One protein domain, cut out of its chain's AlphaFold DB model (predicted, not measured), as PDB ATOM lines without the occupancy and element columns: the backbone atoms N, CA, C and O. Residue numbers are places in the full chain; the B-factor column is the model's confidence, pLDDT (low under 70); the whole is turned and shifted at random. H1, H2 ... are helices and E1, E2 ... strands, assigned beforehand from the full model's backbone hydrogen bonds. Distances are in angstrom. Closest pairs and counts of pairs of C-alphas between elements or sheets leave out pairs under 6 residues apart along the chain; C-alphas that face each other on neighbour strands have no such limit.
ATOM      1  N   ASP A 493     117.914 -31.389  -5.017       84.00
ATOM      2  CA  ASP A 493     117.747 -31.014  -6.429       84.00
ATOM      3  C   ASP A 493     117.790 -32.210  -7.383       84.00
ATOM      4  O   ASP A 493     118.643 -33.096  -7.274       84.00
ATOM      5  N   GLN A 494     116.991 -32.128  -8.443       90.00
ATOM      6  CA  GLN A 494     117.186 -32.840  -9.704       90.00
ATOM      7  C   GLN A 494     117.793 -31.892 -10.755       90.00
ATOM      8  O   GLN A 494     117.657 -30.673 -10.680       90.00
ATOM      9  N   CYS A 495     118.445 -32.447 -11.775       94.06
ATOM     10  CA  CYS A 495     118.842 -31.722 -12.978       94.06
ATOM     11  C   CYS A 495     118.094 -32.242 -14.218       94.06
ATOM     12  O   CYS A 495     117.685 -33.399 -14.267       94.06
ATOM     13  N   ASP A 496     117.963 -31.417 -15.255       97.06
ATOM     14  CA  ASP A 496     117.405 -31.832 -16.548       97.06
ATOM     15  C   ASP A 496     118.416 -31.665 -17.687       97.06
ATOM     16  O   ASP A 496     119.347 -30.859 -17.613       97.06
ATOM     17  N   PHE A 497     118.244 -32.450 -18.746       97.75
ATOM     18  CA  PHE A 497     119.113 -32.444 -19.918       97.75
ATOM     19  C   PHE A 497     118.684 -31.360 -20.909       97.75
ATOM     20  O   PHE A 497     117.505 -31.236 -21.222       97.75
ATOM     21  N   ASP A 498     119.635 -30.634 -21.498       97.69
ATOM     22  CA  ASP A 498     119.339 -29.795 -22.656       97.69
ATOM     23  C   ASP A 498     119.188 -30.669 -23.919       97.69
ATOM     24  O   ASP A 498     120.182 -31.240 -24.401       97.69
ATOM     25  N   PRO A 499     117.980 -30.751 -24.513       93.94
ATOM     26  CA  PRO A 499     117.719 -31.640 -25.639       93.94
ATOM     27  C   PRO A 499     118.481 -31.251 -26.914       93.94
ATOM     28  O   PRO A 499     118.680 -32.094 -27.788       93.94
ATOM     29  N   THR A 500     118.954 -30.005 -27.034       96.31
ATOM     30  CA  THR A 500     119.691 -29.530 -28.220       96.31
ATOM     31  C   THR A 500     121.164 -29.941 -28.227       96.31
ATOM     32  O   THR A 500     121.831 -29.831 -29.256       96.31
ATOM     33  N   THR A 501     121.679 -30.447 -27.103       97.56
ATOM     34  CA  THR A 501     123.118 -30.702 -26.898       97.56
ATOM     35  C   THR A 501     123.499 -32.183 -26.946       97.56
ATOM     36  O   THR A 501     124.659 -32.528 -26.716       97.56
ATOM     37  N   ASP A 502     122.542 -33.066 -27.265       96.06
ATOM     38  CA  ASP A 502     122.654 -34.527 -27.105       96.06
ATOM     39  C   ASP A 502     122.913 -34.938 -25.637       96.06
ATOM     40  O   ASP A 502     123.675 -35.864 -25.346       96.06
ATOM     41  N   GLY A 503     122.284 -34.209 -24.703       95.19
ATOM     42  CA  GLY A 503     122.380 -34.423 -23.258       95.19
ATOM     43  C   GLY A 503     123.710 -33.994 -22.632       95.19
ATOM     44  O   GLY A 503     123.983 -34.368 -21.496       95.19
ATOM     45  N   LYS A 504     124.562 -33.251 -23.350       97.56
ATOM     46  CA  LYS A 504     125.857 -32.792 -22.821       97.56
ATOM     47  C   LYS A 504     125.711 -31.696 -21.779       97.56
ATOM     48  O   LYS A 504     126.470 -31.690 -20.815       97.56
ATOM     49  N   ASP A 505     124.781 -30.781 -21.987       98.38
ATOM     50  CA  ASP A 505     124.538 -29.654 -21.103       98.38
ATOM     51  C   ASP A 505     123.379 -30.054 -20.178       98.38
ATOM     52  O   ASP A 505     122.336 -30.531 -20.634       98.38
ATOM     53  N   ILE A 506     123.593 -29.939 -18.870       97.50
ATOM     54  CA  ILE A 506     122.682 -30.387 -17.809       97.50
ATOM     55  C   ILE A 506     122.449 -29.215 -16.860       97.50
ATOM     56  O   ILE A 506     123.410 -28.602 -16.394       97.50
ATOM     57  N   TYR A 507     121.190 -28.918 -16.551       97.06
ATOM     58  CA  TYR A 507     120.795 -27.757 -15.753       97.06
ATOM     59  C   TYR A 507     120.135 -28.175 -14.440       97.06
ATOM     60  O   TYR A 507     119.201 -28.975 -14.458       97.06
ATOM     61  N   GLY A 508     120.627 -27.634 -13.324       93.19
ATOM     62  CA  GLY A 508     119.985 -27.683 -12.006       93.19
ATOM     63  C   GLY A 508     119.082 -26.467 -11.783       93.19
ATOM     64  O   GLY A 508     118.659 -25.819 -12.743       93.19
ATOM     65  N   ALA A 509     118.807 -26.127 -10.523       89.19
ATOM     66  CA  ALA A 509     118.066 -24.916 -10.164       89.19
ATOM     67  C   ALA A 509     118.909 -23.636 -10.344       89.19
ATOM     68  O   ALA A 509     118.431 -22.617 -10.869       89.19
ATOM     69  N   GLU A 510     120.196 -23.705  -9.998       89.31
ATOM     70  CA  GLU A 510     121.183 -22.644 -10.203       89.31
ATOM     71  C   GLU A 510     122.388 -23.114 -11.038       89.31
ATOM     72  O   GLU A 510     123.213 -22.304 -11.456       89.31
ATOM     73  N   GLU A 511     122.497 -24.404 -11.339       92.69
ATOM     74  CA  GLU A 511     123.669 -25.012 -11.962       92.69
ATOM     75  C   GLU A 511     123.524 -25.126 -13.472       92.69
ATOM     76  O   GLU A 511     122.474 -25.481 -14.003       92.69
ATOM     77  N   HIS A 512     124.651 -24.974 -14.158       96.81
ATOM     78  CA  HIS A 512     124.859 -25.542 -15.477       96.81
ATOM     79  C   HIS A 512     126.121 -26.417 -15.445       96.81
ATOM     80  O   HIS A 512     127.225 -25.930 -15.177       96.81
ATOM     81  N   PHE A 513     125.967 -27.713 -15.715       97.44
ATOM     82  CA  PHE A 513     127.047 -28.679 -15.897       97.44
ATOM     83  C   PHE A 513     127.225 -29.033 -17.374       97.44
ATOM     84  O   PHE A 513     126.249 -29.219 -18.091       97.44
ATOM     85  N   VAL A 514     128.474 -29.225 -17.800       98.00
ATOM     86  CA  VAL A 514     128.805 -29.756 -19.132       98.00
ATOM     87  C   VAL A 514     129.480 -31.119 -18.991       98.00
ATOM     88  O   VAL A 514     130.430 -31.275 -18.216       98.00
ATOM     89  N   MET A 515     128.993 -32.097 -19.750       97.75
ATOM     90  CA  MET A 515     129.384 -33.503 -19.706       97.75
ATOM     91  C   MET A 515     130.360 -33.879 -20.822       97.75
ATOM     92  O   MET A 515     130.116 -33.668 -22.010       97.75
ATOM     93  N   ASP A 516     131.439 -34.553 -20.437       96.75
ATOM     94  CA  ASP A 516     132.375 -35.227 -21.329       96.75
ATOM     95  C   ASP A 516     132.222 -36.751 -21.212       96.75
ATOM     96  O   ASP A 516     132.902 -37.422 -20.431       96.75
ATOM     97  N   TYR A 517     131.323 -37.303 -22.028       94.81
ATOM     98  CA  TYR A 517     131.038 -38.739 -22.085       94.81
ATOM     99  C   TYR A 517     132.168 -39.611 -22.654       94.81
ATOM    100  O   TYR A 517     131.999 -40.834 -22.692       94.81
ATOM    101  N   SER A 518     133.289 -39.021 -23.098       93.44
ATOM    102  CA  SER A 518     134.489 -39.777 -23.482       93.44
ATOM    103  C   SER A 518     135.265 -40.293 -22.266       93.44
ATOM    104  O   SER A 518     135.980 -41.293 -22.361       93.44
ATOM    105  N   LYS A 519     135.084 -39.657 -21.102       94.44
ATOM    106  CA  LYS A 519     135.637 -40.120 -19.832       94.44
ATOM    107  C   LYS A 519     134.821 -41.294 -19.293       94.44
ATOM    108  O   LYS A 519     133.598 -41.335 -19.395       94.44
ATOM    109  N   THR A 520     135.527 -42.253 -18.701       86.62
ATOM    110  CA  THR A 520     134.969 -43.541 -18.248       86.62
ATOM    111  C   THR A 520     135.090 -43.773 -16.743       86.62
ATOM    112  O   THR A 520     134.527 -44.734 -16.223       86.62
ATOM    113  N   LYS A 521     135.813 -42.907 -16.022       93.56
ATOM    114  CA  LYS A 521     135.838 -42.908 -14.558       93.56
ATOM    115  C   LYS A 521     134.605 -42.157 -14.057       93.56
ATOM    116  O   LYS A 521     134.494 -40.967 -14.335       93.56
ATOM    117  N   ALA A 522     133.757 -42.834 -13.287       93.62
ATOM    118  CA  ALA A 522     132.576 -42.243 -12.666       93.62
ATOM    119  C   ALA A 522     132.895 -40.933 -11.915       93.62
ATOM    120  O   ALA A 522     133.921 -40.836 -11.228       93.62
ATOM    121  N   GLY A 523     132.023 -39.938 -12.079       92.81
ATOM    122  CA  GLY A 523     132.138 -38.602 -11.495       92.81
ATOM    123  C   GLY A 523     133.255 -37.732 -12.075       92.81
ATOM    124  O   GLY A 523     133.621 -36.735 -11.458       92.81
ATOM    125  N   SER A 524     133.840 -38.096 -13.221       93.94
ATOM    126  CA  SER A 524     134.853 -37.270 -13.907       93.94
ATOM    127  C   SER A 524     134.351 -36.646 -15.210       93.94
ATOM    128  O   SER A 524     134.985 -35.732 -15.742       93.94
ATOM    129  N   GLU A 525     133.219 -37.138 -15.717       95.12
ATOM    130  CA  GLU A 525     132.549 -36.707 -16.941       95.12
ATOM    131  C   GLU A 525     132.104 -35.248 -16.843       95.12
ATOM    132  O   GLU A 525     132.336 -34.481 -17.775       95.12
ATOM    133  N   PHE A 526     131.517 -34.856 -15.713       94.75
ATOM    134  CA  PHE A 526     130.905 -33.545 -15.541       94.75
ATOM    135  C   PHE A 526     131.912 -32.445 -15.169       94.75
ATOM    136  O   PHE A 526     132.944 -32.679 -14.537       94.75
ATOM    137  N   LYS A 527     131.581 -31.209 -15.543       94.44
ATOM    138  CA  LYS A 527     132.229 -29.981 -15.077       94.44
ATOM    139  C   LYS A 527     131.150 -28.954 -14.758       94.44
ATOM    140  O   LYS A 527     130.323 -28.671 -15.617       94.44
ATOM    141  N   TRP A 528     131.207 -28.336 -13.579       93.62
ATOM    142  CA  TRP A 528     130.386 -27.160 -13.278       93.62
ATOM    143  C   TRP A 528     130.836 -25.985 -14.163       93.62
ATOM    144  O   TRP A 528     131.969 -25.504 -14.059       93.62
ATOM    145  N   HIS A 529     129.984 -25.601 -15.113       95.94
ATOM    146  CA  HIS A 529     130.271 -24.612 -16.150       95.94
ATOM    147  C   HIS A 529     129.835 -23.208 -15.732       95.94
ATOM    148  O   HIS A 529     130.634 -22.271 -15.819       95.94
ATOM    149  N   ALA A 530     128.600 -23.069 -15.253       95.75
ATOM    150  CA  ALA A 530     128.046 -21.789 -14.842       95.75
ATOM    151  C   ALA A 530     127.098 -21.899 -13.644       95.75
ATOM    152  O   ALA A 530     126.634 -22.979 -13.270       95.75
ATOM    153  N   PHE A 531     126.848 -20.734 -13.061       92.44
ATOM    154  CA  PHE A 531     125.879 -20.469 -12.014       92.44
ATOM    155  C   PHE A 531     124.855 -19.468 -12.568       92.44
ATOM    156  O   PHE A 531     125.226 -18.362 -12.960       92.44
ATOM    157  N   THR A 532     123.590 -19.861 -12.668       94.25
ATOM    158  CA  THR A 532     122.569 -19.172 -13.477       94.25
ATOM    159  C   THR A 532     121.826 -18.063 -12.725       94.25
ATOM    160  O   THR A 532     120.945 -17.418 -13.295       94.25
ATOM    161  N   LEU A 533     122.166 -17.823 -11.456       88.62
ATOM    162  CA  LEU A 533     121.565 -16.802 -10.597       88.62
ATOM    163  C   LEU A 533     122.448 -15.540 -10.524       88.62
ATOM    164  O   LEU A 533     123.619 -15.608 -10.144       88.62
ATOM    165  N   ASP A 534     121.863 -14.372 -10.810       88.44
ATOM    166  CA  ASP A 534     122.460 -13.055 -10.536       88.44
ATOM    167  C   ASP A 534     121.645 -12.323  -9.449       88.44
ATOM    168  O   ASP A 534     120.716 -11.579  -9.767       88.44
ATOM    169  N   PRO A 535     121.995 -12.489  -8.159       79.56
ATOM    170  CA  PRO A 535     121.255 -11.887  -7.049       79.56
ATOM    171  C   PRO A 535     121.572 -10.393  -6.850       79.56
ATOM    172  O   PRO A 535     121.079  -9.785  -5.902       79.56
ATOM    173  N   ILE A 536     122.440  -9.800  -7.685       79.00
ATOM    174  CA  ILE A 536     122.755  -8.364  -7.660       79.00
ATOM    175  C   ILE A 536     121.860  -7.622  -8.659       79.00
ATOM    176  O   ILE A 536     121.363  -6.544  -8.338       79.00
ATOM    177  N   LYS A 537     121.664  -8.191  -9.855       86.31
ATOM    178  CA  LYS A 537     120.791  -7.651 -10.906       86.31
ATOM    179  C   LYS A 537     119.321  -8.018 -10.688       86.31
ATOM    180  O   LYS A 537     118.473  -7.174 -10.937       86.31
ATOM    181  N   TYR A 538     119.047  -9.229 -10.195       87.62
ATOM    182  CA  TYR A 538     117.704  -9.767  -9.951       87.62
ATOM    183  C   TYR A 538     117.521 -10.093  -8.461       87.62
ATOM    184  O   TYR A 538     117.494 -11.263  -8.068       87.62
ATOM    185  N   PRO A 539     117.445  -9.071  -7.586       82.81
ATOM    186  CA  PRO A 539     117.328  -9.293  -6.153       82.81
ATOM    187  C   PRO A 539     116.013  -9.982  -5.779       82.81
ATOM    188  O   PRO A 539     115.990 -10.635  -4.737       82.81
ATOM    189  N   HIS A 540     114.951  -9.869  -6.596       83.25
ATOM    190  CA  HIS A 540     113.663 -10.513  -6.332       83.25
ATOM    191  C   HIS A 540     113.435 -11.864  -7.034       83.25
ATOM    192  O   HIS A 540     112.299 -12.341  -7.083       83.25
ATOM    193  N   ASP A 541     114.503 -12.519  -7.508       88.12
ATOM    194  CA  ASP A 541     114.443 -13.878  -8.061       88.12
ATOM    195  C   ASP A 541     113.843 -14.877  -7.037       88.12
ATOM    196  O   ASP A 541     114.323 -14.953  -5.895       88.12
ATOM    197  N   PRO A 542     112.799 -15.654  -7.400       84.56
ATOM    198  CA  PRO A 542     112.118 -16.542  -6.459       84.56
ATOM    199  C   PRO A 542     113.027 -17.607  -5.825       84.56
ATOM    200  O   PRO A 542     112.744 -18.036  -4.702       84.56
ATOM    201  N   ARG A 543     114.144 -17.986  -6.460       84.31
ATOM    202  CA  ARG A 543     115.140 -18.926  -5.905       84.31
ATOM    203  C   ARG A 543     115.745 -18.438  -4.586       84.31
ATOM    204  O   ARG A 543     116.022 -19.221  -3.681       84.31
ATOM    205  N   ILE A 544     115.837 -17.119  -4.413       80.50
ATOM    206  CA  ILE A 544     116.384 -16.472  -3.211       80.50
ATOM    207  C   ILE A 544     115.413 -16.572  -2.010       80.50
ATOM    208  O   ILE A 544     115.837 -16.410  -0.864       80.50
ATOM    209  N   TYR A 545     114.115 -16.839  -2.233       75.69
ATOM    210  CA  TYR A 545     113.087 -16.764  -1.176       75.69
ATOM    211  C   TYR A 545     112.231 -18.001  -0.980       75.69
ATOM    212  O   TYR A 545     111.726 -18.210   0.124       75.69
ATOM    213  N   LEU A 546     112.040 -18.805  -2.023       74.25
ATOM    214  CA  LEU A 546     111.311 -20.066  -1.923       74.25
ATOM    215  C   LEU A 546     112.195 -21.183  -1.327       74.25
ATOM    216  O   LEU A 546     111.671 -22.212  -0.915       74.25
ATOM    217  N   SER A 547     113.499 -20.923  -1.161       57.75
ATOM    218  CA  SER A 547     114.510 -21.713  -0.431       57.75
ATOM    219  C   SER A 547     114.295 -21.841   1.083       57.75
ATOM    220  O   SER A 547     115.022 -22.582   1.735       57.75
ATOM    221  N   GLY A 548     113.268 -21.217   1.671       44.28
ATOM    222  CA  GLY A 548     112.897 -21.514   3.056       44.28
ATOM    223  C   GLY A 548     111.442 -21.206   3.385       44.28
ATOM    224  O   GLY A 548     110.955 -20.112   3.121       44.28
ATOM    225  N   GLY A 549     110.744 -22.134   4.049       43.59
ATOM    226  CA  GLY A 549     109.341 -21.955   4.441       43.59
ATOM    227  C   GLY A 549     108.581 -23.269   4.545       43.59
ATOM    228  O   GLY A 549     109.117 -24.248   5.046       43.59
ATOM    229  N   GLN A 550     107.325 -23.273   4.089       34.62
ATOM    230  CA  GLN A 550     106.561 -24.508   3.820       34.62
ATOM    231  C   GLN A 550     106.970 -25.188   2.495       34.62
ATOM    232  O   GLN A 550     106.364 -26.173   2.092       34.62
ATOM    233  N   GLN A 551     107.970 -24.641   1.803       50.44
ATOM    234  CA  GLN A 551     108.566 -25.173   0.583       50.44
ATOM    235  C   GLN A 551     110.075 -25.272   0.836       50.44
ATOM    236  O   GLN A 551     110.673 -24.323   1.349       50.44
ATOM    237  N   HIS A 552     110.659 -26.431   0.536       59.94
ATOM    238  CA  HIS A 552     112.104 -26.653   0.544       59.94
ATOM    239  C   HIS A 552     112.650 -26.289  -0.846       59.94
ATOM    240  O   HIS A 552     112.908 -27.170  -1.655       59.94
ATOM    241  N   GLY A 553     112.732 -24.993  -1.158       69.75
ATOM    242  CA  GLY A 553     113.353 -24.517  -2.399       69.75
ATOM    243  C   GLY A 553     112.575 -24.737  -3.693       69.75
ATOM    244  O   GLY A 553     111.434 -25.210  -3.721       69.75
ATOM    245  N   VAL A 554     113.232 -24.313  -4.772       81.69
ATOM    246  CA  VAL A 554     113.099 -24.910  -6.106       81.69
ATOM    247  C   VAL A 554     113.943 -26.183  -6.126       81.69
ATOM    248  O   VAL A 554     114.943 -26.229  -5.427       81.69
ATOM    249  N   THR A 555     113.525 -27.206  -6.869       86.00
ATOM    250  CA  THR A 555     114.219 -28.512  -6.876       86.00
ATOM    251  C   THR A 555     114.191 -29.220  -8.228       86.00
ATOM    252  O   THR A 555     114.983 -30.116  -8.497       86.00
ATOM    253  N   SER A 556     113.211 -28.891  -9.076       90.69
ATOM    254  CA  SER A 556     112.829 -29.721 -10.222       90.69
ATOM    255  C   SER A 556     112.799 -28.894 -11.510       90.69
ATOM    256  O   SER A 556     111.809 -28.185 -11.734       90.69
ATOM    257  N   PRO A 557     113.860 -28.941 -12.337       94.50
ATOM    258  CA  PRO A 557     113.921 -28.238 -13.613       94.50
ATOM    259  C   PRO A 557     113.218 -28.981 -14.759       94.50
ATOM    260  O   PRO A 557     113.184 -30.210 -14.813       94.50
ATOM    261  N   TRP A 558     112.725 -28.217 -15.732       97.31
ATOM    262  CA  TRP A 558     112.528 -28.642 -17.119       97.31
ATOM    263  C   TRP A 558     113.266 -27.679 -18.047       97.31
ATOM    264  O   TRP A 558     113.128 -26.464 -17.890       97.31
ATOM    265  N   ILE A 559     114.000 -28.203 -19.032       97.88
ATOM    266  CA  ILE A 559     114.594 -27.399 -20.111       97.88
ATOM    267  C   ILE A 559     113.786 -27.594 -21.394       97.88
ATOM    268  O   ILE A 559     113.721 -28.687 -21.950       97.88
ATOM    269  N   SER A 560     113.182 -26.513 -21.888       96.56
ATOM    270  CA  SER A 560     112.377 -26.523 -23.115       96.56
ATOM    271  C   SER A 560     112.681 -25.302 -23.987       96.56
ATOM    272  O   SER A 560     113.300 -24.332 -23.540       96.56
ATOM    273  N   TYR A 561     112.291 -25.363 -25.259       96.75
ATOM    274  CA  TYR A 561     112.660 -24.380 -26.274       96.75
ATOM    275  C   TYR A 561     111.427 -23.790 -26.955       96.75
ATOM    276  O   TYR A 561     110.632 -24.502 -27.562       96.75
ATOM    277  N   ILE A 562     111.308 -22.461 -26.935       97.12
ATOM    278  CA  ILE A 562     110.241 -21.728 -27.632       97.12
ATOM    279  C   ILE A 562     110.898 -20.855 -28.698       97.12
ATOM    280  O   ILE A 562     111.786 -20.055 -28.398       97.12
ATOM    281  N   ASN A 563     110.493 -21.018 -29.961       95.19
ATOM    282  CA  ASN A 563     111.054 -20.297 -31.114       95.19
ATOM    283  C   ASN A 563     112.601 -20.329 -31.175       95.19
ATOM    284  O   ASN A 563     113.244 -19.340 -31.525       95.19
ATOM    285  N   GLY A 564     113.205 -21.465 -30.800       95.12
ATOM    286  CA  GLY A 564     114.661 -21.661 -30.789       95.12
ATOM    287  C   GLY A 564     115.411 -20.992 -29.628       95.12
ATOM    288  O   GLY A 564     116.638 -21.038 -29.604       95.12
ATOM    289  N   LYS A 565     114.714 -20.386 -28.658       97.12
ATOM    290  CA  LYS A 565     115.302 -19.848 -27.420       97.12
ATOM    291  C   LYS A 565     115.094 -20.822 -26.259       97.12
ATOM    292  O   LYS A 565     114.011 -21.390 -26.136       97.12
ATOM    293  N   LYS A 566     116.125 -20.981 -25.423       97.94
ATOM    294  CA  LYS A 566     116.121 -21.827 -24.220       97.94
ATOM    295  C   LYS A 566     115.307 -21.177 -23.101       97.94
ATOM    296  O   LYS A 566     115.481 -19.985 -22.837       97.94
ATOM    297  N   PHE A 567     114.491 -21.975 -22.422       98.56
ATOM    298  CA  PHE A 567     113.790 -21.617 -21.192       98.56
ATOM    299  C   PHE A 567     113.987 -22.709 -20.144       98.56
ATOM    300  O   PHE A 567     114.071 -23.894 -20.476       98.56
ATOM    301  N   MET A 568     114.034 -22.296 -18.881       98.44
ATOM    302  CA  MET A 568     114.025 -23.186 -17.725       98.44
ATOM    303  C   MET A 568     112.727 -22.989 -16.949       98.44
ATOM    304  O   MET A 568     112.291 -21.857 -16.739       98.44
ATOM    305  N   TYR A 569     112.127 -24.085 -16.508       97.88
ATOM    306  CA  TYR A 569     110.931 -24.098 -15.669       97.88
ATOM    307  C   TYR A 569     111.301 -24.793 -14.364       97.88
ATOM    308  O   TYR A 569     111.915 -25.850 -14.421       97.88
ATOM    309  N   LEU A 570     110.963 -24.224 -13.207       94.00
ATOM    310  CA  LEU A 570     111.316 -24.773 -11.893       94.00
ATOM    311  C   LEU A 570     110.076 -24.955 -11.018       94.00
ATOM    312  O   LEU A 570     109.358 -23.993 -10.737       94.00
ATOM    313  N   SER A 571     109.872 -26.179 -10.537       90.44
ATOM    314  CA  SER A 571     108.970 -26.489  -9.421       90.44
ATOM    315  C   SER A 571     109.779 -26.664  -8.132       90.44
ATOM    316  O   SER A 571     110.940 -27.072  -8.168       90.44
ATOM    317  N   GLY A 572     109.157 -26.380  -6.988       83.44
ATOM    318  CA  GLY A 572     109.686 -26.743  -5.670       83.44
ATOM    319  C   GLY A 572     109.301 -28.154  -5.220       83.44
ATOM    320  O   GLY A 572     108.434 -28.787  -5.829       83.44
ATOM    321  N   MET A 573     109.886 -28.590  -4.095       78.69
ATOM    322  CA  MET A 573     109.781 -29.944  -3.515       78.69
ATOM    323  C   MET A 573     108.362 -30.539  -3.468       78.69
ATOM    324  O   MET A 573     108.196 -31.740  -3.610       78.69
ATOM    325  N   PHE A 574     107.321 -29.727  -3.262       75.94
ATOM    326  CA  PHE A 574     105.938 -30.206  -3.110       75.94
ATOM    327  C   PHE A 574     104.988 -29.710  -4.207       75.94
ATOM    328  O   PHE A 574     103.799 -29.525  -3.957       75.94
ATOM    329  N   ASN A 575     105.499 -29.453  -5.414       77.81
ATOM    330  CA  ASN A 575     104.700 -29.115  -6.603       77.81
ATOM    331  C   ASN A 575     103.832 -27.851  -6.439       77.81
ATOM    332  O   ASN A 575     102.844 -27.661  -7.143       77.81
ATOM    333  N   GLY A 576     104.193 -26.965  -5.508       80.38
ATOM    334  CA  GLY A 576     103.347 -25.845  -5.088       80.38
ATOM    335  C   GLY A 576     103.314 -24.637  -6.032       80.38
ATOM    336  O   GLY A 576     102.609 -23.679  -5.723       80.38
ATOM    337  N   PHE A 577     104.093 -24.643  -7.117       88.88
ATOM    338  CA  PHE A 577     104.188 -23.584  -8.129       88.88
ATOM    339  C   PHE A 577     104.986 -24.064  -9.352       88.88
ATOM    340  O   PHE A 577     105.667 -25.086  -9.271       88.88
ATOM    341  N   LEU A 578     104.980 -23.269 -10.427       93.75
ATOM    342  CA  LEU A 578     105.941 -23.378 -11.527       93.75
ATOM    343  C   LEU A 578     106.509 -21.994 -11.888       93.75
ATOM    344  O   LEU A 578     105.792 -21.123 -12.381       93.75
ATOM    345  N   ALA A 579     107.800 -21.787 -11.633       94.88
ATOM    346  CA  ALA A 579     108.558 -20.599 -12.025       94.88
ATOM    347  C   ALA A 579     109.150 -20.783 -13.429       94.88
ATOM    348  O   ALA A 579     109.495 -21.903 -13.794       94.88
ATOM    349  N   ILE A 580     109.287 -19.713 -14.214       97.88
ATOM    350  CA  ILE A 580     109.702 -19.772 -15.623       97.88
ATOM    351  C   ILE A 580     110.753 -18.696 -15.899       97.88
ATOM    352  O   ILE A 580     110.548 -17.528 -15.558       97.88
ATOM    353  N   TYR A 581     111.849 -19.079 -16.556       98.44
ATOM    354  CA  TYR A 581     113.026 -18.245 -16.790       98.44
ATOM    355  C   TYR A 581     113.465 -18.296 -18.255       98.44
ATOM    356  O   TYR A 581     113.590 -19.377 -18.838       98.44
ATOM    357  N   ARG A 582     113.771 -17.132 -18.834       97.94
ATOM    358  CA  ARG A 582     114.541 -16.989 -20.081       97.94
ATOM    359  C   ARG A 582     116.034 -16.937 -19.771       97.94
ATOM    360  O   ARG A 582     116.416 -16.561 -18.669       97.94
ATOM    361  N   PHE A 583     116.883 -17.207 -20.756       97.69
ATOM    362  CA  PHE A 583     118.333 -17.045 -20.606       97.69
ATOM    363  C   PHE A 583     118.862 -15.736 -21.223       97.69
ATOM    364  O   PHE A 583     118.553 -15.407 -22.370       97.69
ATOM    365  N   ASP A 584     119.691 -15.017 -20.460       95.31
ATOM    366  CA  ASP A 584     120.546 -13.897 -20.879       95.31
ATOM    367  C   ASP A 584     122.015 -14.333 -20.706       95.31
ATOM    368  O   ASP A 584     122.613 -14.217 -19.632       95.31
ATOM    369  N   GLY A 585     122.569 -14.967 -21.747       95.19
ATOM    370  CA  GLY A 585     123.802 -15.749 -21.622       95.19
ATOM    371  C   GLY A 585     123.583 -16.971 -20.724       95.19
ATOM    372  O   GLY A 585     122.670 -17.754 -20.968       95.19
ATOM    373  N   GLU A 586     124.400 -17.116 -19.679       96.31
ATOM    374  CA  GLU A 586     124.236 -18.164 -18.658       96.31
ATOM    375  C   GLU A 586     123.222 -17.794 -17.560       96.31
ATOM    376  O   GLU A 586     122.842 -18.656 -16.771       96.31
ATOM    377  N   ILE A 587     122.792 -16.530 -17.465       96.75
ATOM    378  CA  ILE A 587     121.881 -16.093 -16.402       96.75
ATOM    379  C   ILE A 587     120.446 -16.460 -16.771       96.75
ATOM    380  O   ILE A 587     119.915 -15.995 -17.781       96.75
ATOM    381  N   ALA A 588     119.808 -17.259 -15.921       97.12
ATOM    382  CA  ALA A 588     118.379 -17.513 -15.961       97.12
ATOM    383  C   ALA A 588     117.661 -16.320 -15.313       97.12
ATOM    384  O   ALA A 588     117.795 -16.082 -14.115       97.12
ATOM    385  N   VAL A 589     116.928 -15.554 -16.117       97.25
ATOM    386  CA  VAL A 589     116.197 -14.351 -15.707       97.25
ATOM    387  C   VAL A 589     114.727 -14.710 -15.482       97.25
ATOM    388  O   VAL A 589     114.121 -15.255 -16.411       97.25
ATOM    389  N   PRO A 590     114.125 -14.401 -14.316       96.38
ATOM    390  CA  PRO A 590     112.698 -14.612 -14.083       96.38
ATOM    391  C   PRO A 590     111.847 -13.980 -15.194       96.38
ATOM    392  O   PRO A 590     112.079 -12.844 -15.595       96.38
ATOM    393  N   SER A 591     110.891 -14.734 -15.736       97.06
ATOM    394  CA  SER A 591     110.083 -14.326 -16.900       97.06
ATOM    395  C   SER A 591     108.585 -14.504 -16.693       97.06
ATOM    396  O   SER A 591     107.790 -13.723 -17.212       97.06
ATOM    397  N   ALA A 592     108.184 -15.550 -15.974       96.00
ATOM    398  CA  ALA A 592     106.798 -15.796 -15.598       96.00
ATOM    399  C   ALA A 592     106.723 -16.741 -14.389       96.00
ATOM    400  O   ALA A 592     107.704 -17.388 -14.024       96.00
ATOM    401  N   PHE A 593     105.556 -16.824 -13.752       94.25
ATOM    402  CA  PHE A 593     105.324 -17.708 -12.609       94.25
ATOM    403  C   PHE A 593     103.847 -18.091 -12.517       94.25
ATOM    404  O   PHE A 593     102.986 -17.213 -12.551       94.25
ATOM    405  N   ILE A 594     103.549 -19.382 -12.372       92.88
ATOM    406  CA  ILE A 594     102.194 -19.908 -12.170       92.88
ATOM    407  C   ILE A 594     102.068 -20.412 -10.734       92.88
ATOM    408  O   ILE A 594     102.858 -21.242 -10.281       92.88
ATOM    409  N   ALA A 595     101.041 -19.938 -10.032       88.50
ATOM    410  CA  ALA A 595     100.760 -20.312  -8.657       88.50
ATOM    411  C   ALA A 595      99.308 -20.814  -8.504       88.50
ATOM    412  O   ALA A 595      98.374 -20.080  -8.839       88.50
ATOM    413  N   PRO A 596      99.071 -22.019  -7.948       80.62
ATOM    414  CA  PRO A 596      97.720 -22.492  -7.633       80.62
ATOM    415  C   PRO A 596      97.057 -21.729  -6.483       80.62
ATOM    416  O   PRO A 596      95.834 -21.714  -6.342       80.62
ATOM    417  N   SER A 597      97.868 -21.125  -5.621       79.88
ATOM    418  CA  SER A 597      97.430 -20.318  -4.491       79.88
ATOM    419  C   SER A 597      98.573 -19.400  -4.044       79.88
ATOM    420  O   SER A 597      99.568 -19.230  -4.745       79.88
ATOM    421  N   LYS A 598      98.447 -18.800  -2.863       80.25
ATOM    422  CA  LYS A 598      99.459 -17.923  -2.274       80.25
ATOM    423  C   LYS A 598     100.728 -18.689  -1.859       80.25
ATOM    424  O   LYS A 598     100.641 -19.589  -1.028       80.25
ATOM    425  N   VAL A 599     101.897 -18.285  -2.361       80.94
ATOM    426  CA  VAL A 599     103.204 -18.941  -2.121       80.94
ATOM    427  C   VAL A 599     104.101 -18.140  -1.164       80.94
ATOM    428  O   VAL A 599     103.703 -17.090  -0.653       80.94
ATOM    429  N   GLY A 600     105.306 -18.656  -0.882       70.94
ATOM    430  CA  GLY A 600     106.362 -17.918  -0.176       70.94
ATOM    431  C   GLY A 600     106.013 -17.511   1.259       70.94
ATOM    432  O   GLY A 600     106.279 -16.376   1.667       70.94
ATOM    433  N   ARG A 601     105.399 -18.419   2.034       65.81
ATOM    434  CA  ARG A 601     105.093 -18.216   3.463       65.81
ATOM    435  C   ARG A 601     106.134 -18.841   4.381       65.81
ATOM    436  O   ARG A 601     106.445 -20.029   4.300       65.81
ATOM    437  N   VAL A 602     106.604 -18.043   5.336       55.03
ATOM    438  CA  VAL A 602     107.758 -18.365   6.174       55.03
ATOM    439  C   VAL A 602     107.497 -17.850   7.601       55.03
ATOM    440  O   VAL A 602     107.403 -16.648   7.835       55.03
ATOM    441  N   ASN A 603     107.291 -18.763   8.565       55.09
ATOM    442  CA  ASN A 603     106.720 -18.464   9.902       55.09
ATOM    443  C   ASN A 603     105.395 -17.669   9.833       55.09
ATOM    444  O   ASN A 603     105.192 -16.702  10.566       55.09
ATOM    445  N   GLY A 604     104.509 -18.042   8.904       58.12
ATOM    446  CA  GLY A 604     103.214 -17.380   8.706       58.12
ATOM    447  C   GLY A 604     103.279 -15.986   8.069       58.12
ATOM    448  O   GLY A 604     102.228 -15.406   7.811       58.12
ATOM    449  N   LYS A 605     104.474 -15.453   7.778       59.25
ATOM    450  CA  LYS A 605     104.668 -14.183   7.063       59.25
ATOM    451  C   LYS A 605     105.020 -14.424   5.602       59.25
ATOM    452  O   LYS A 605     105.752 -15.359   5.287       59.25
ATOM    453  N   GLU A 606     104.524 -13.560   4.730       68.50
ATOM    454  CA  GLU A 606     104.914 -13.514   3.319       68.50
ATOM    455  C   GLU A 606     106.378 -13.093   3.154       68.50
ATOM    456  O   GLU A 606     106.886 -12.278   3.928       68.50
ATOM    457  N   GLN A 607     107.043 -13.668   2.152       69.12
ATOM    458  CA  GLN A 607     108.389 -13.293   1.702       69.12
ATOM    459  C   GLN A 607     108.438 -13.019   0.198       69.12
ATOM    460  O   GLN A 607     109.135 -12.103  -0.226       69.12
ATOM    461  N   TRP A 608     107.687 -13.785  -0.601       79.44
ATOM    462  CA  TRP A 608     107.641 -13.627  -2.052       79.44
ATOM    463  C   TRP A 608     106.333 -14.191  -2.643       79.44
ATOM    464  O   TRP A 608     105.822 -15.185  -2.131       79.44
ATOM    465  N   ALA A 609     105.753 -13.619  -3.701       81.06
ATOM    466  CA  ALA A 609     106.048 -12.289  -4.241       81.06
ATOM    467  C   ALA A 609     105.394 -11.210  -3.348       81.06
ATOM    468  O   ALA A 609     104.322 -11.469  -2.784       81.06
ATOM    469  N   PRO A 610     106.010 -10.022  -3.184       75.44
ATOM    470  CA  PRO A 610     105.545  -9.000  -2.237       75.44
ATOM    471  C   PRO A 610     104.129  -8.485  -2.537       75.44
ATOM    472  O   PRO A 610     103.374  -8.211  -1.604       75.44
ATOM    473  N   ASN A 611     103.748  -8.436  -3.818       79.81
ATOM    474  CA  ASN A 611     102.462  -7.903  -4.279       79.81
ATOM    475  C   ASN A 611     101.535  -8.991  -4.863       79.81
ATOM    476  O   ASN A 611     100.586  -8.680  -5.580       79.81
ATOM    477  N   GLN A 612     101.784 -10.274  -4.558       86.88
ATOM    478  CA  GLN A 612     100.960 -11.371  -5.081       86.88
ATOM    479  C   GLN A 612      99.479 -11.250  -4.655       86.88
ATOM    480  O   GLN A 612      99.184 -10.785  -3.544       86.88
ATOM    481  N   PRO A 613      98.529 -11.744  -5.470       84.94
ATOM    482  CA  PRO A 613      97.115 -11.778  -5.115       84.94
ATOM    483  C   PRO A 613      96.836 -12.415  -3.745       84.94
ATOM    484  O   PRO A 613      97.355 -13.470  -3.379       84.94
ATOM    485  N   ARG A 614      95.980 -11.759  -2.949       77.25
ATOM    486  CA  ARG A 614      95.729 -12.149  -1.545       77.25
ATOM    487  C   ARG A 614      94.961 -13.464  -1.382       77.25
ATOM    488  O   ARG A 614      95.030 -14.057  -0.304       77.25
ATOM    489  N   LYS A 615      94.215 -13.875  -2.407       74.31
ATOM    490  CA  LYS A 615      93.424 -15.107  -2.490       74.31
ATOM    491  C   LYS A 615      93.463 -15.618  -3.928       74.31
ATOM    492  O   LYS A 615      93.497 -14.806  -4.850       74.31
ATOM    493  N   GLY A 616      93.348 -16.930  -4.085       72.31
ATOM    494  CA  GLY A 616      93.234 -17.583  -5.376       72.31
ATOM    495  C   GLY A 616      94.558 -17.913  -6.051       72.31
ATOM    496  O   GLY A 616      95.638 -17.515  -5.606       72.31
ATOM    497  N   ARG A 617      94.423 -18.667  -7.138       84.31
ATOM    498  CA  ARG A 617      95.439 -18.923  -8.158       84.31
ATOM    499  C   ARG A 617      95.819 -17.643  -8.895       84.31
ATOM    500  O   ARG A 617      95.021 -16.709  -8.958       84.31
ATOM    501  N   TRP A 618      97.015 -17.600  -9.468       89.00
ATOM    502  CA  TRP A 618      97.484 -16.459 -10.251       89.00
ATOM    503  C   TRP A 618      98.621 -16.827 -11.210       89.00
ATOM    504  O   TRP A 618      99.312 -17.832 -11.045       89.00
ATOM    505  N   LEU A 619      98.800 -15.979 -12.221       92.44
ATOM    506  CA  LEU A 619      99.914 -15.974 -13.164       92.44
ATOM    507  C   LEU A 619     100.621 -14.617 -13.052       92.44
ATOM    508  O   LEU A 619      99.955 -13.586 -13.051       92.44
ATOM    509  N   TRP A 620     101.946 -14.603 -12.995       94.56
ATOM    510  CA  TRP A 620     102.769 -13.409 -13.217       94.56
ATOM    511  C   TRP A 620     103.541 -13.555 -14.531       94.56
ATOM    512  O   TRP A 620     103.926 -14.670 -14.895       94.56
ATOM    513  N   ARG A 621     103.770 -12.443 -15.236       95.12
ATOM    514  CA  ARG A 621     104.652 -12.357 -16.410       95.12
ATOM    515  C   ARG A 621     105.433 -11.047 -16.365       95.12
ATOM    516  O   ARG A 621     104.798 -10.000 -16.352       95.12
ATOM    517  N   ASP A 622     106.760 -11.118 -16.429       95.44
ATOM    518  CA  ASP A 622     107.646  -9.964 -16.639       95.44
ATOM    519  C   ASP A 622     107.281  -9.295 -17.979       95.44
ATOM    520  O   ASP A 622     107.410  -9.902 -19.047       95.44
ATOM    521  N   LEU A 623     106.770  -8.064 -17.950       94.69
ATOM    522  CA  LEU A 623     106.361  -7.309 -19.145       94.69
ATOM    523  C   LEU A 623     107.411  -6.283 -19.584       94.69
ATOM    524  O   LEU A 623     107.310  -5.726 -20.689       94.69
ATOM    525  N   ASN A 624     108.368  -5.981 -18.707       94.31
ATOM    526  CA  ASN A 624     109.269  -4.843 -18.844       94.31
ATOM    527  C   ASN A 624     110.736  -5.268 -19.104       94.31
ATOM    528  O   ASN A 624     111.466  -4.541 -19.780       94.31
ATOM    529  N   GLY A 625     111.124  -6.473 -18.673       93.44
ATOM    530  CA  GLY A 625     112.442  -7.085 -18.821       93.44
ATOM    531  C   GLY A 625     113.314  -7.118 -17.561       93.44
ATOM    532  O   GLY A 625     114.424  -7.667 -17.636       93.44
ATOM    533  N   ASP A 626     112.860  -6.551 -16.441       92.81
ATOM    534  CA  ASP A 626     113.609  -6.441 -15.184       92.81
ATOM    535  C   ASP A 626     113.530  -7.678 -14.282       92.81
ATOM    536  O   ASP A 626     114.386  -7.819 -13.417       92.81
ATOM    537  N   GLY A 627     112.601  -8.609 -14.525       92.06
ATOM    538  CA  GLY A 627     112.478  -9.861 -13.765       92.06
ATOM    539  C   GLY A 627     111.955  -9.704 -12.327       92.06
ATOM    540  O   GLY A 627     111.821 -10.708 -11.620       92.06
ATOM    541  N   ASP A 628     111.622  -8.486 -11.904       90.00
ATOM    542  CA  ASP A 628     110.964  -8.190 -10.635       90.00
ATOM    543  C   ASP A 628     109.437  -8.107 -10.856       90.00
ATOM    544  O   ASP A 628     108.964  -8.027 -11.983       90.00
ATOM    545  N   GLN A 629     108.628  -8.169  -9.794       89.25
ATOM    546  CA  GLN A 629     107.162  -8.208  -9.928       89.25
ATOM    547  C   GLN A 629     106.533  -6.826  -9.723       89.25
ATOM    548  O   GLN A 629     106.723  -6.224  -8.662       89.25
ATOM    549  N   GLN A 630     105.701  -6.364 -10.663       89.56
ATOM    550  CA  GLN A 630     104.873  -5.159 -10.487       89.56
ATOM    551  C   GLN A 630     103.360  -5.441 -10.506       89.56
ATOM    552  O   GLN A 630     102.884  -6.439 -11.043       89.56
ATOM    553  N   ASP A 631     102.570  -4.537  -9.915       86.44
ATOM    554  CA  ASP A 631     101.121  -4.715  -9.701       86.44
ATOM    555  C   ASP A 631     100.330  -4.969 -10.997       86.44
ATOM    556  O   ASP A 631      99.325  -5.677 -10.991       86.44
ATOM    557  N   ASN A 632     100.789  -4.406 -12.117       89.31
ATOM    558  CA  ASN A 632     100.171  -4.534 -13.439       89.31
ATOM    559  C   ASN A 632     100.607  -5.790 -14.221       89.31
ATOM    560  O   ASN A 632     100.311  -5.891 -15.412       89.31
ATOM    561  N   GLU A 633     101.336  -6.710 -13.589       92.31
ATOM    562  CA  GLU A 633     101.884  -7.925 -14.208       92.31
ATOM    563  C   GLU A 633     101.237  -9.224 -13.705       92.31
ATOM    564  O   GLU A 633     101.595 -10.316 -14.152       92.31
ATOM    565  N   PHE A 634     100.287  -9.116 -12.772       90.38
ATOM    566  CA  PHE A 634      99.527 -10.247 -12.247       90.38
ATOM    567  C   PHE A 634      98.214 -10.446 -13.015       90.38
ATOM    568  O   PHE A 634      97.433  -9.520 -13.221       90.38
ATOM    569  N   TYR A 635      97.948 -11.697 -13.383       85.94
ATOM    570  CA  TYR A 635      96.830 -12.139 -14.210       85.94
ATOM    571  C   TYR A 635      96.096 -13.324 -13.567       85.94
ATOM    572  O   TYR A 635      96.646 -14.056 -12.740       85.94
ATOM    573  N   GLY A 636      94.846 -13.553 -13.982       74.19
ATOM    574  CA  GLY A 636      94.094 -14.766 -13.635       74.19
ATOM    575  C   GLY A 636      93.669 -14.898 -12.167       74.19
ATOM    576  O   GLY A 636      93.275 -15.987 -11.759       74.19
ATOM    577  N   ALA A 637      93.745 -13.820 -11.380       77.69
ATOM    578  CA  ALA A 637      93.425 -13.828  -9.955       77.69
ATOM    579  C   ALA A 637      91.905 -13.760  -9.698       77.69
ATOM    580  O   ALA A 637      91.363 -12.735  -9.289       77.69
ATOM    581  N   ASP A 638      91.208 -14.871  -9.934       73.44
ATOM    582  CA  ASP A 638      89.752 -15.010  -9.745       73.44
ATOM    583  C   ASP A 638      89.321 -15.234  -8.278       73.44
ATOM    584  O   ASP A 638      88.135 -15.396  -7.981       73.44
ATOM    585  N   GLY A 639      90.280 -15.247  -7.347       73.88
ATOM    586  CA  GLY A 639      90.052 -15.474  -5.920       73.88
ATOM    587  C   GLY A 639      89.832 -16.938  -5.525       73.88
ATOM    588  O   GLY A 639      89.730 -17.213  -4.326       73.88
ATOM    589  N   LYS A 640      89.804 -17.879  -6.482       72.31
ATOM    590  CA  LYS A 640      89.652 -19.324  -6.251       72.31
ATOM    591  C   LYS A 640      91.016 -20.004  -6.282       72.31
ATOM    592  O   LYS A 640      91.814 -19.762  -7.182       72.31
ATOM    593  N   ASN A 641      91.326 -20.829  -5.286       70.31
ATOM    594  CA  ASN A 641      92.569 -21.607  -5.303       70.31
ATOM    595  C   ASN A 641      92.403 -22.796  -6.258       70.31
ATOM    596  O   ASN A 641      91.386 -23.486  -6.189       70.31
ATOM    597  N   ASP A 642      93.425 -23.099  -7.056       68.25
ATOM    598  CA  ASP A 642      93.540 -24.402  -7.709       68.25
ATOM    599  C   ASP A 642      93.917 -25.434  -6.639       68.25
ATOM    600  O   ASP A 642      95.072 -25.555  -6.227       68.25
ATOM    601  N   ARG A 643      92.913 -26.144  -6.121       60.03
ATOM    602  CA  ARG A 643      93.122 -27.217  -5.143       60.03
ATOM    603  C   ARG A 643      93.691 -28.460  -5.832       60.03
ATOM    604  O   ARG A 643      93.362 -28.760  -6.976       60.03
ATOM    605  N   ALA A 644      94.504 -29.205  -5.084       67.88
ATOM    606  CA  ALA A 644      94.961 -30.549  -5.431       67.88
ATOM    607  C   ALA A 644      95.709 -30.691  -6.779       67.88
ATOM    608  O   ALA A 644      95.539 -31.693  -7.473       67.88
ATOM    609  N   ILE A 645      96.578 -29.734  -7.141       77.44
ATOM    610  CA  ILE A 645      97.634 -30.010  -8.131       77.44
ATOM    611  C   ILE A 645      98.572 -31.069  -7.542       77.44
ATOM    612  O   ILE A 645      99.185 -30.839  -6.502       77.44
ATOM    613  N   ASN A 646      98.694 -32.208  -8.223       80.12
ATOM    614  CA  ASN A 646      99.638 -33.266  -7.868       80.12
ATOM    615  C   ASN A 646     100.821 -33.349  -8.843       80.12
ATOM    616  O   ASN A 646     101.868 -33.868  -8.457       80.12
ATOM    617  N   GLY A 647     100.684 -32.840 -10.072       88.88
ATOM    618  CA  GLY A 647     101.724 -32.928 -11.096       88.88
ATOM    619  C   GLY A 647     101.806 -31.715 -12.027       88.88
ATOM    620  O   GLY A 647     100.798 -31.075 -12.319       88.88
ATOM    621  N   TRP A 648     103.019 -31.467 -12.506       93.44
ATOM    622  CA  TRP A 648     103.435 -30.522 -13.536       93.44
ATOM    623  C   TRP A 648     104.199 -31.300 -14.604       93.44
ATOM    624  O   TRP A 648     104.922 -32.241 -14.273       93.44
ATOM    625  N   ASP A 649     104.091 -30.864 -15.850       96.44
ATOM    626  CA  ASP A 649     105.018 -31.231 -16.915       96.44
ATOM    627  C   ASP A 649     105.145 -30.085 -17.929       96.44
ATOM    628  O   ASP A 649     104.269 -29.217 -18.016       96.44
ATOM    629  N   VAL A 650     106.245 -30.057 -18.679       97.50
ATOM    630  CA  VAL A 650     106.523 -29.043 -19.701       97.50
ATOM    631  C   VAL A 650     107.000 -29.735 -20.966       97.50
ATOM    632  O   VAL A 650     108.087 -30.310 -20.995       97.50
ATOM    633  N   ASP A 651     106.197 -29.648 -22.025       96.38
ATOM    634  CA  ASP A 651     106.509 -30.332 -23.276       96.38
ATOM    635  C   ASP A 651     107.564 -29.595 -24.124       96.38
ATOM    636  O   ASP A 651     107.951 -28.450 -23.861       96.38
ATOM    637  N   SER A 652     108.031 -30.254 -25.186       94.62
ATOM    638  CA  SER A 652     109.060 -29.747 -26.108       94.62
ATOM    639  C   SER A 652     108.681 -28.474 -26.876       94.62
ATOM    640  O   SER A 652     109.538 -27.868 -27.519       94.62
ATOM    641  N   LYS A 653     107.408 -28.057 -26.822       94.88
ATOM    642  CA  LYS A 653     106.880 -26.822 -27.426       94.88
ATOM    643  C   LYS A 653     106.660 -25.727 -26.373       94.88
ATOM    644  O   LYS A 653     106.155 -24.656 -26.705       94.88
ATOM    645  N   GLY A 654     107.012 -25.996 -25.115       96.56
ATOM    646  CA  GLY A 654     106.816 -25.105 -23.979       96.56
ATOM    647  C   GLY A 654     105.374 -25.045 -23.475       96.56
ATOM    648  O   GLY A 654     105.039 -24.100 -22.762       96.56
ATOM    649  N   ASN A 655     104.491 -25.988 -23.830       97.56
ATOM    650  CA  ASN A 655     103.175 -26.042 -23.184       97.56
ATOM    651  C   ASN A 655     103.323 -26.624 -21.778       97.56
ATOM    652  O   ASN A 655     104.065 -27.587 -21.581       97.56
ATOM    653  N   ILE A 656     102.581 -26.068 -20.824       97.75
ATOM    654  CA  ILE A 656     102.612 -26.504 -19.425       97.75
ATOM    655  C   ILE A 656     101.379 -27.361 -19.163       97.75
ATOM    656  O   ILE A 656     100.252 -26.908 -19.372       97.75
ATOM    657  N   TRP A 657     101.597 -28.577 -18.683       97.06
ATOM    658  CA  TRP A 657     100.563 -29.539 -18.329       97.06
ATOM    659  C   TRP A 657     100.433 -29.625 -16.806       97.06
ATOM    660  O   TRP A 657     101.430 -29.653 -16.088       97.06
ATOM    661  N   ILE A 658      99.197 -29.656 -16.308       93.56
ATOM    662  CA  ILE A 658      98.883 -29.704 -14.878       93.56
ATOM    663  C   ILE A 658      97.984 -30.903 -14.600       93.56
ATOM    664  O   ILE A 658      96.854 -30.963 -15.084       93.56
ATOM    665  N   ALA A 659      98.460 -31.827 -13.769       91.25
ATOM    666  CA  ALA A 659      97.690 -32.952 -13.258       91.25
ATOM    667  C   ALA A 659      97.001 -32.569 -11.940       91.25
ATOM    668  O   ALA A 659      97.654 -32.438 -10.900       91.25
ATOM    669  N   TYR A 660      95.673 -32.441 -11.971       84.50
ATOM    670  CA  TYR A 660      94.861 -32.293 -10.766       84.50
ATOM    671  C   TYR A 660      94.465 -33.673 -10.247       84.50
ATOM    672  O   TYR A 660      94.079 -34.544 -11.025       84.50
ATOM    673  N   ALA A 661      94.506 -33.849  -8.928       71.62
ATOM    674  CA  ALA A 661      94.214 -35.103  -8.244       71.62
ATOM    675  C   ALA A 661      92.918 -35.770  -8.720       71.62
ATOM    676  O   ALA A 661      92.884 -36.980  -8.923       71.62
ATOM    677  N   TYR A 662      91.863 -34.985  -8.931       66.69
ATOM    678  CA  TYR A 662      90.504 -35.494  -9.086       66.69
ATOM    679  C   TYR A 662      89.977 -35.289 -10.513       66.69
ATOM    680  O   TYR A 662      89.092 -34.485 -10.778       66.69
ATOM    681  N   GLY A 663      90.549 -36.043 -11.457       66.62
ATOM    682  CA  GLY A 663      89.945 -36.278 -12.776       66.62
ATOM    683  C   GLY A 663      90.106 -35.177 -13.832       66.62
ATOM    684  O   GLY A 663      89.508 -35.302 -14.903       66.62
ATOM    685  N   LYS A 664      90.925 -34.144 -13.589       81.94
ATOM    686  CA  LYS A 664      91.184 -33.039 -14.533       81.94
ATOM    687  C   LYS A 664      92.671 -32.917 -14.876       81.94
ATOM    688  O   LYS A 664      93.530 -33.011 -14.003       81.94
ATOM    689  N   ILE A 665      92.961 -32.629 -16.141       91.44
ATOM    690  CA  ILE A 665      94.275 -32.193 -16.621       91.44
ATOM    691  C   ILE A 665      94.083 -30.856 -17.342       91.44
ATOM    692  O   ILE A 665      93.213 -30.753 -18.203       91.44
ATOM    693  N   GLU A 666      94.862 -29.831 -17.006       92.75
ATOM    694  CA  GLU A 666      94.868 -28.556 -17.744       92.75
ATOM    695  C   GLU A 666      96.151 -28.416 -18.565       92.75
ATOM    696  O   GLU A 666      97.217 -28.854 -18.138       92.75
TER     697      GLU A 666
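Overview. This is residues 493 to 666 of the 864 residues of the protein "DUF1349 domain-containing protein" of Clostridia bacterium (UniProt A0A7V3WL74). With little regular structure, the domain is a sandwich only partly face to face: a small sheet, E9 to E11, covers part of a strongly twisted sheet, E4 to E8, while a third, E1 to E3, sits beside E4 and residues 518 to 523 stick out. The 174 printed residues, 69 in named elements, mostly strand, hold eleven named strands, with one helix, H1, between E3 and E4. Each sheet is a meander, each strand the antiparallel neighbour of the one before. It is compact, radius of gyration of the C-alphas 16.6 A, spanning 53 by 41 by 35 A.

Arrangement. E1, residues 505 to 507, and E2, 511 to 515, form a hairpin, with N 506 and O 513 2.9 A apart. H1, residues 543 to 546, too short for an O i to N i+4 pair, has its one O i to N i+3 pair out of range. The closest C-alphas of E4, residues 554 to 562, and E9, 645 to 650, are Trp 558 and Val 650, 6.5 A.

Along the chain. E1 begins at C-alpha 505 (124.538, -29.654, -21.103). E3 is residues 526 to 531, E5 565 to 572, E6 578 to 584, E7 587 to 595, E8 618 to 621, E10 656 to 660, E11 664 to 666. E5 is 23.5 A long. E11 ends at C-alpha 666 (94.868, -28.556, -17.744).

Size, cuts and confidence. The printed part has no cut; links E3 to H1, E7 to E8 and E8 to E9 are long. Residues 547 to 553, 601 to 607, 642 to 644 and 662 to 663 have pLDDT under 70.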